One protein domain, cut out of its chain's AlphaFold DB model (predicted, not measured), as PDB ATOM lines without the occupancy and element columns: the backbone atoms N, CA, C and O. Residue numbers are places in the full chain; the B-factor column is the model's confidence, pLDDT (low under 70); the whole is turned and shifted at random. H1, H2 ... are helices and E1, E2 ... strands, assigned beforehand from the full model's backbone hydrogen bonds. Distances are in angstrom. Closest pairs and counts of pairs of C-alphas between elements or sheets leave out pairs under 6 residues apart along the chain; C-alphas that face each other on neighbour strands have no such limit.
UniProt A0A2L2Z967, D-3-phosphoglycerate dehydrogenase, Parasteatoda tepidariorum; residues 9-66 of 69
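This is residues 9 to 66 of the 69 residues of the protein "D-3-phosphoglycerate dehydrogenase" of Parasteatoda tepidariorum (UniProt A0A2L2Z967). Two short helices, H2 and H3, lie side by side at one end of the body, and a third helix, H1, lies at the other end. Between them, in the middle, run two short strands, E1 and E2, with the first printed residues, 9 and 10, in the space between the two. The printed part has 58 residues, with three named helices and two named strands in the order H1, E1, H2, E2, H3; E1 and E2 pair with no named strand. The class is mixed, helices and strands, with 23 residues in helices and 6 in strands. The whole is compact, with a radius of gyration of the C-alphas of 11.2 A and spans of 31 by 21 by 14 A.

The printed part begins with C-alpha 9 at (-32.252, 14.034, -28.100); residues 9 and 10 are strand, a run too short to bear a name. H1 is residues 16 to 24, 12.1 A from first to last C-alpha, and begins with C-alpha 16 at (-35.334, 21.078, -39.582). E1 follows as residues 29 to 31, 6.5 A long. H2 is residues 37 to 44, 10.3 A long. E2 is residues 49 to 51, 6.7 A long. H3 is residues 60 to 65, 8.5 A long, and ends with C-alpha 65 at (-33.076, 3.839, -19.435).

The closest C-alphas of H1 and E1 are those of Glu 19 and Thr 29, 6.3 A apart. H1 touches no helix and is apart from H2, E2 and H3. E1 and E2 are near each other, with 6 pairs of C-alphas within 10 A. E1 is apart from H2 and from H3. The closest C-alphas of H2 and E2 are those of Ile 44 and Leu 50, 7.0 A apart. E2 and H3 are apart. H2 and H3 touch, with 8 pairs of C-alphas within 8 A; their closest C-alphas are those of Lys 41 and Ala 65, 5.5 A apart. They run the same way at a steep tilt of 38 degrees, only just beyond shallow. In H1, H2 and H3 every O i to N i+4 pair is within hydrogen-bond range.

The two C-alphas farthest apart are those of Gln 24 and Asp 61, at 31.4 A, while those of Leu 9 and Gly 66, the first and last printed, are 11.2 A apart. The printed part has no cut. The links from H1 to E1, E1 to H2 and H2 to E2 are tight, and the link from E2 to H3, with 8 residues, is short; no link is long. The mean pLDDT of the printed part is 79.3, and residues 55 to 57, in the link before H3, are under 70.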
ATOM      1  N   LEU A   9     -33.148  14.738 -27.192       85.50
ATOM      2  CA  LEU A   9     -32.252  14.034 -28.100       85.50
ATOM      3  C   LEU A   9     -33.020  13.598 -29.343       85.50
ATOM      4  O   LEU A   9     -34.076  12.972 -29.259       85.50
ATOM      5  N   ILE A  10     -32.465  13.889 -30.507       85.25
ATOM      6  CA  ILE A  10     -33.008  13.469 -31.787       85.25
ATOM      7  C   ILE A  10     -32.053  12.415 -32.347       85.25
ATOM      8  O   ILE A  10     -30.961  12.739 -32.811       85.25
ATOM      9  N   SER A  11     -32.457  11.146 -32.255       79.94
ATOM     10  CA  SER A  11     -31.629   9.999 -32.669       79.94
ATOM     11  C   SER A  11     -31.631   9.759 -34.183       79.94
ATOM     12  O   SER A  11     -30.874   8.942 -34.709       79.94
ATOM     13  N   GLU A  12     -32.522  10.443 -34.891       76.31
ATOM     14  CA  GLU A  12     -32.680  10.386 -36.337       76.31
ATOM     15  C   GLU A  12     -32.664  11.798 -36.905       76.31
ATOM     16  O   GLU A  12     -33.033  12.747 -36.225       76.31
ATOM     17  N   SER A  13     -32.293  11.959 -38.171       71.50
ATOM     18  CA  SER A  13     -32.531  13.234 -38.842       71.50
ATOM     19  C   SER A  13     -34.039  13.452 -38.969       71.50
ATOM     20  O   SER A  13     -34.715  12.803 -39.771       71.50
ATOM     21  N   VAL A  14     -34.569  14.348 -38.140       73.50
ATOM     22  CA  VAL A  14     -35.913  14.902 -38.301       73.50
ATOM     23  C   VAL A  14     -35.843  16.138 -39.181       73.50
ATOM     24  O   VAL A  14     -34.780  16.718 -39.391       73.50
ATOM     25  N   ASP A  15     -36.991  16.529 -39.713       78.19
ATOM     26  CA  ASP A  15     -37.082  17.731 -40.523       78.19
ATOM     27  C   ASP A  15     -36.632  18.967 -39.711       78.19
ATOM     28  O   ASP A  15     -37.033  19.095 -38.546       78.19
ATOM     29  N   PRO A  16     -35.830  19.886 -40.281       74.69
ATOM     30  CA  PRO A  16     -35.334  21.078 -39.582       74.69
ATOM     31  C   PRO A  16     -36.456  21.984 -39.055       74.69
ATOM     32  O   PRO A  16     -36.248  22.751 -38.110       74.69
ATOM     33  N   SER A  17     -37.670  21.865 -39.607       81.69
ATOM     34  CA  SER A  17     -38.866  22.508 -39.057       81.69
ATOM     35  C   SER A  17     -39.106  22.124 -37.589       81.69
ATOM     36  O   SER A  17     -39.500  22.958 -36.774       81.69
ATOM     37  N   CYS A  18     -38.792  20.880 -37.221       78.56
ATOM     38  CA  CYS A  18     -38.959  20.379 -35.868       78.56
ATOM     39  C   CYS A  18     -37.954  21.001 -34.890       78.56
ATOM     40  O   CYS A  18     -38.363  21.471 -33.833       78.56
ATOM     41  N   GLU A  19     -36.663  21.034 -35.232       80.56
ATOM     42  CA  GLU A  19     -35.640  21.697 -34.405       80.56
ATOM     43  C   GLU A  19     -35.931  23.189 -34.245       80.56
ATOM     44  O   GLU A  19     -35.816  23.735 -33.147       80.56
ATOM     45  N   THR A  20     -36.376  23.831 -35.328       83.44
ATOM     46  CA  THR A  20     -36.769  25.244 -35.321       83.44
ATOM     47  C   THR A  20     -37.927  25.476 -34.356       83.44
ATOM     48  O   THR A  20     -37.866  26.389 -33.538       83.44
ATOM     49  N   ASN A  21     -38.964  24.634 -34.404       84.38
ATOM     50  CA  ASN A  21     -40.118  24.762 -33.521       84.38
ATOM     51  C   ASN A  21     -39.732  24.537 -32.051       84.38
ATOM     52  O   ASN A  21     -40.115  25.330 -31.195       84.38
ATOM     53  N   LEU A  22     -38.921  23.514 -31.756       81.50
ATOM     54  CA  LEU A  22     -38.437  23.275 -30.396       81.50
ATOM     55  C   LEU A  22     -37.577  24.445 -29.901       81.50
ATOM     56  O   LEU A  22     -37.882  24.998 -28.849       81.50
ATOM     57  N   SER A  23     -36.602  24.903 -30.687       81.50
ATOM     58  CA  SER A  23     -35.757  26.050 -30.327       81.50
ATOM     59  C   SER A  23     -36.567  27.333 -30.108       81.50
ATOM     60  O   SER A  23     -36.275  28.093 -29.188       81.50
ATOM     61  N   GLN A  24     -37.621  27.566 -30.900       83.69
ATOM     62  CA  GLN A  24     -38.537  28.701 -30.717       83.69
ATOM     63  C   GLN A  24     -39.349  28.619 -29.421       83.69
ATOM     64  O   GLN A  24     -39.629  29.648 -28.813       83.69
ATOM     65  N   ASN A  25     -39.682  27.410 -28.966       82.06
ATOM     66  CA  ASN A  25     -40.294  27.179 -27.654       82.06
ATOM     67  C   ASN A  25     -39.265  27.232 -26.509       82.06
ATOM     68  O   ASN A  25     -39.580  26.907 -25.366       82.06
ATOM     69  N   GLY A  26     -38.027  27.628 -26.814       80.62
ATOM     70  CA  GLY A  26     -36.921  27.645 -25.878       80.62
ATOM     71  C   GLY A  26     -36.368  26.259 -25.588       80.62
ATOM     72  O   GLY A  26     -35.615  26.160 -24.643       80.62
ATOM     73  N   ILE A  27     -36.710  25.215 -26.355       83.50
ATOM     74  CA  ILE A  27     -36.311  23.819 -26.143       83.50
ATOM     75  C   ILE A  27     -34.949  23.502 -26.763       83.50
ATOM     76  O   ILE A  27     -34.761  23.644 -27.967       83.50
ATOM     77  N   SER A  28     -33.994  23.028 -25.954       82.00
ATOM     78  CA  SER A  28     -32.676  22.598 -26.430       82.00
ATOM     79  C   SER A  28     -32.756  21.218 -27.082       82.00
ATOM     80  O   SER A  28     -32.805  20.195 -26.403       82.00
ATOM     81  N   THR A  29     -32.737  21.185 -28.410       82.56
ATOM     82  CA  THR A  29     -32.641  19.945 -29.189       82.56
ATOM     83  C   THR A  29     -31.199  19.617 -29.536       82.56
ATOM     84  O   THR A  29     -30.456  20.479 -29.994       82.56
ATOM     85  N   THR A  30     -30.800  18.361 -29.352       85.25
ATOM     86  CA  THR A  30     -29.512  17.837 -29.824       85.25
ATOM     87  C   THR A  30     -29.758  16.740 -30.844       85.25
ATOM     88  O   THR A  30     -30.385  15.735 -30.518       85.25
ATOM     89  N   THR A  31     -29.221  16.898 -32.049       83.25
ATOM     90  CA  THR A  31     -29.354  15.898 -33.114       83.25
ATOM     91  C   THR A  31     -28.114  15.020 -33.173       83.25
ATOM     92  O   THR A  31     -27.011  15.495 -33.439       83.25
ATOM     93  N   LYS A  32     -28.295  13.724 -32.902       81.69
ATOM     94  CA  LYS A  32     -27.252  12.695 -32.959       81.69
ATOM     95  C   LYS A  32     -27.774  11.483 -33.707       81.69
ATOM     96  O   LYS A  32     -28.541  10.687 -33.186       81.69
ATOM     97  N   VAL A  33     -27.335  11.351 -34.948       79.81
ATOM     98  CA  VAL A  33     -27.778  10.289 -35.852       79.81
ATOM     99  C   VAL A  33     -26.821   9.102 -35.764       79.81
ATOM    100  O   VAL A  33     -25.608   9.296 -35.709       79.81
ATOM    101  N   GLY A  34     -27.349   7.875 -35.790       76.56
ATOM    102  CA  GLY A  34     -26.526   6.656 -35.841       76.56
ATOM    103  C   GLY A  34     -26.009   6.158 -34.488       76.56
ATOM    104  O   GLY A  34     -25.044   5.397 -34.449       76.56
ATOM    105  N   LEU A  35     -26.642   6.564 -33.387       77.69
ATOM    106  CA  LEU A  35     -26.345   6.035 -32.057       77.69
ATOM    107  C   LEU A  35     -26.723   4.552 -31.969       77.69
ATOM    108  O   LEU A  35     -27.799   4.133 -32.402       77.69
ATOM    109  N   THR A  36     -25.847   3.752 -31.370       81.81
ATOM    110  CA  THR A  36     -26.181   2.373 -30.998       81.81
ATOM    111  C   THR A  36     -27.078   2.359 -29.764       81.81
ATOM    112  O   THR A  36     -27.132   3.330 -29.011       81.81
ATOM    113  N   ALA A  37     -27.778   1.247 -29.522       78.94
ATOM    114  CA  ALA A  37     -28.690   1.126 -28.384       78.94
ATOM    115  C   ALA A  37     -28.015   1.462 -27.040       78.94
ATOM    116  O   ALA A  37     -28.626   2.121 -26.205       78.94
ATOM    117  N   ASP A  38     -26.759   1.060 -26.836       82.38
ATOM    118  CA  ASP A  38     -26.021   1.355 -25.603       82.38
ATOM    119  C   ASP A  38     -25.605   2.824 -25.488       82.38
ATOM    120  O   ASP A  38     -25.734   3.414 -24.415       82.38
ATOM    121  N   GLN A  39     -25.179   3.454 -26.590       83.38
ATOM    122  CA  GLN A  39     -24.896   4.893 -26.588       83.38
ATOM    123  C   GLN A  39     -26.161   5.704 -26.323       83.38
ATOM    124  O   GLN A  39     -26.145   6.625 -25.510       83.38
ATOM    125  N   LEU A  40     -27.272   5.302 -26.938       81.94
ATOM    126  CA  LEU A  40     -28.558   5.946 -26.753       81.94
ATOM    127  C   LEU A  40     -29.034   5.852 -25.297       81.94
ATOM    128  O   LEU A  40     -29.473   6.854 -24.752       81.94
ATOM    129  N   LYS A  41     -28.885   4.697 -24.632       81.19
ATOM    130  CA  LYS A  41     -29.161   4.559 -23.186       81.19
ATOM    131  C   LYS A  41     -28.253   5.443 -22.329       81.19
ATOM    132  O   LYS A  41     -28.685   5.999 -21.317       81.19
ATOM    133  N   SER A  42     -26.984   5.569 -22.713       83.88
ATOM    134  CA  SER A  42     -26.040   6.421 -21.991       83.88
ATOM    135  C   SER A  42     -26.314   7.912 -22.192       83.88
ATOM    136  O   SER A  42     -25.948   8.723 -21.343       83.88
ATOM    137  N   GLU A  43     -26.934   8.288 -23.305       82.25
ATOM    138  CA  GLU A  43     -27.286   9.674 -23.592       82.25
ATOM    139  C   GLU A  43     -28.664  10.035 -23.070       82.25
ATOM    140  O   GLU A  43     -28.773  11.056 -22.402       82.25
ATOM    141  N   ILE A  44     -29.684   9.199 -23.280       81.69
ATOM    142  CA  ILE A  44     -31.079   9.466 -22.899       81.69
ATOM    143  C   ILE A  44     -31.249   9.763 -21.403       81.69
ATOM    144  O   ILE A  44     -32.190  10.438 -21.034       81.69
ATOM    145  N   GLN A  45     -30.327   9.341 -20.538       80.06
ATOM    146  CA  GLN A  45     -30.309   9.718 -19.116       80.06
ATOM    147  C   GLN A  45     -30.015  11.212 -18.859       80.06
ATOM    148  O   GLN A  45     -30.370  11.732 -17.803       80.06
ATOM    149  N   ASN A  46     -29.361  11.894 -19.804       80.62
ATOM    150  CA  ASN A  46     -29.075  13.333 -19.773       80.62
ATOM    151  C   ASN A  46     -30.141  14.157 -20.510       80.62
ATOM    152  O   ASN A  46     -30.137  15.385 -20.423       80.62
ATOM    153  N   TYR A  47     -31.029  13.491 -21.249       82.88
ATOM    154  CA  TYR A  47     -32.106  14.107 -22.010       82.88
ATOM    155  C   TYR A  47     -33.455  13.747 -21.380       82.88
ATOM    156  O   TYR A  47     -33.600  12.732 -20.714       82.88
ATOM    157  N   GLN A  48     -34.458  14.597 -21.558       75.56
ATOM    158  CA  GLN A  48     -35.818  14.332 -21.073       75.56
ATOM    159  C   GLN A  48     -36.760  13.864 -22.182       75.56
ATOM    160  O   GLN A  48     -37.840  13.361 -21.908       75.56
ATOM    161  N   GLY A  49     -36.348  14.000 -23.441       77.44
ATOM    162  CA  GLY A  49     -37.118  13.515 -24.576       77.44
ATOM    163  C   GLY A  49     -36.232  12.821 -25.592       77.44
ATOM    164  O   GLY A  49     -35.089  13.220 -25.814       77.44
ATOM    165  N   LEU A  50     -36.791  11.806 -26.242       81.94
ATOM    166  CA  LEU A  50     -36.192  11.140 -27.388       81.94
ATOM    167  C   LEU A  50     -37.126  11.283 -28.592       81.94
ATOM    168  O   LEU A  50     -38.278  10.852 -28.546       81.94
ATOM    169  N   LYS A  51     -36.617  11.835 -29.695       80.31
ATOM    170  CA  LYS A  51     -37.287  11.788 -30.997       80.31
ATOM    171  C   LYS A  51     -36.675  10.720 -31.893       80.31
ATOM    172  O   LYS A  51     -35.466  10.697 -32.128       80.31
ATOM    173  N   VAL A  52     -37.558   9.888 -32.435       80.25
ATOM    174  CA  VAL A  52     -37.284   8.833 -33.418       80.25
ATOM    175  C   VAL A  52     -38.281   8.963 -34.571       80.25
ATOM    176  O   VAL A  52     -39.366   9.518 -34.382       80.25
ATOM    177  N   ARG A  53     -37.929   8.487 -35.770       73.81
ATOM    178  CA  ARG A  53     -38.803   8.551 -36.952       73.81
ATOM    179  C   ARG A  53     -39.235   7.163 -37.409       73.81
ATOM    180  O   ARG A  53     -40.430   6.919 -37.519       73.81
ATOM    181  N   SER A  54     -38.300   6.272 -37.716       71.75
ATOM    182  CA  SER A  54     -38.638   4.907 -38.158       71.75
ATOM    183  C   SER A  54     -37.448   3.951 -38.081       71.75
ATOM    184  O   SER A  54     -37.622   2.758 -37.845       71.75
ATOM    185  N   ALA A  55     -36.224   4.461 -38.250       61.69
ATOM    186  CA  ALA A  55     -35.016   3.645 -38.239       61.69
ATOM    187  C   ALA A  55     -34.613   3.207 -36.822       61.69
ATOM    188  O   ALA A  55     -34.015   2.143 -36.655       61.69
ATOM    189  N   THR A  56     -34.952   3.992 -35.796       66.62
ATOM    190  CA  THR A  56     -34.571   3.675 -34.416       66.62
ATOM    191  C   THR A  56     -35.603   2.752 -33.779       66.62
ATOM    192  O   THR A  56     -36.729   3.157 -33.486       66.62
ATOM    193  N   LYS A  57     -35.216   1.501 -33.505       69.62
ATOM    194  CA  LYS A  57     -36.024   0.607 -32.671       69.62
ATOM    195  C   LYS A  57     -35.896   1.009 -31.205       69.62
ATOM    196  O   LYS A  57     -34.898   0.710 -30.552       69.62
ATOM    197  N   VAL A  58     -36.922   1.685 -30.699       73.81
ATOM    198  CA  VAL A  58     -37.059   1.980 -29.272       73.81
ATOM    199  C   VAL A  58     -37.473   0.693 -28.562       73.81
ATOM    200  O   VAL A  58     -38.638   0.303 -28.554       73.81
ATOM    201  N   ASN A  59     -36.483  -0.012 -28.024       78.75
ATOM    202  CA  ASN A  59     -36.684  -1.241 -27.261       78.75
ATOM    203  C   ASN A  59     -37.057  -0.896 -25.809       78.75
ATOM    204  O   ASN A  59     -36.700   0.178 -25.325       78.75
ATOM    205  N   SER A  60     -37.682  -1.821 -25.072       79.00
ATOM    206  CA  SER A  60     -37.982  -1.621 -23.640       79.00
ATOM    207  C   SER A  60     -36.761  -1.227 -22.811       79.00
ATOM    208  O   SER A  60     -36.898  -0.482 -21.854       79.00
ATOM    209  N   ASP A  61     -35.565  -1.665 -23.199       79.81
ATOM    210  CA  ASP A  61     -34.320  -1.299 -22.521       79.81
ATOM    211  C   ASP A  61     -33.994   0.203 -22.643       79.81
ATOM    212  O   ASP A  61     -33.510   0.821 -21.702       79.81
ATOM    213  N   ILE A  62     -34.313   0.811 -23.792       78.62
ATOM    214  CA  ILE A  62     -34.156   2.254 -24.030       78.62
ATOM    215  C   ILE A  62     -35.201   3.039 -23.235       78.62
ATOM    216  O   ILE A  62     -34.879   4.063 -22.642       78.62
ATOM    217  N   ILE A  63     -36.439   2.541 -23.205       78.50
ATOM    218  CA  ILE A  63     -37.545   3.132 -22.438       78.50
ATOM    219  C   ILE A  63     -37.211   3.110 -20.945       78.50
ATOM    220  O   ILE A  63     -37.310   4.137 -20.287       78.50
ATOM    221  N   SER A  64     -36.736   1.975 -20.427       79.75
ATOM    222  CA  SER A  64     -36.320   1.827 -19.027       79.75
ATOM    223  C   SER A  64     -35.082   2.650 -18.669       79.75
ATOM    224  O   SER A  64     -34.908   3.008 -17.508       79.75
ATOM    225  N   ALA A  65     -34.208   2.936 -19.638       79.12
ATOM    226  CA  ALA A  65     -33.076   3.839 -19.435       79.12
ATOM    227  C   ALA A  65     -33.494   5.322 -19.414       79.12
ATOM    228  O   ALA A  65     -32.788   6.148 -18.833       79.12
ATOM    229  N   GLY A  66     -34.630   5.664 -20.032       74.00
ATOM    230  CA  GLY A  66     -35.243   6.987 -19.955       74.00
ATOM    231  C   GLY A  66     -35.808   7.230 -18.558       74.00
ATOM    232  O   GLY A  66     -36.648   6.480 -18.073       74.00
TER     233      GLY A  66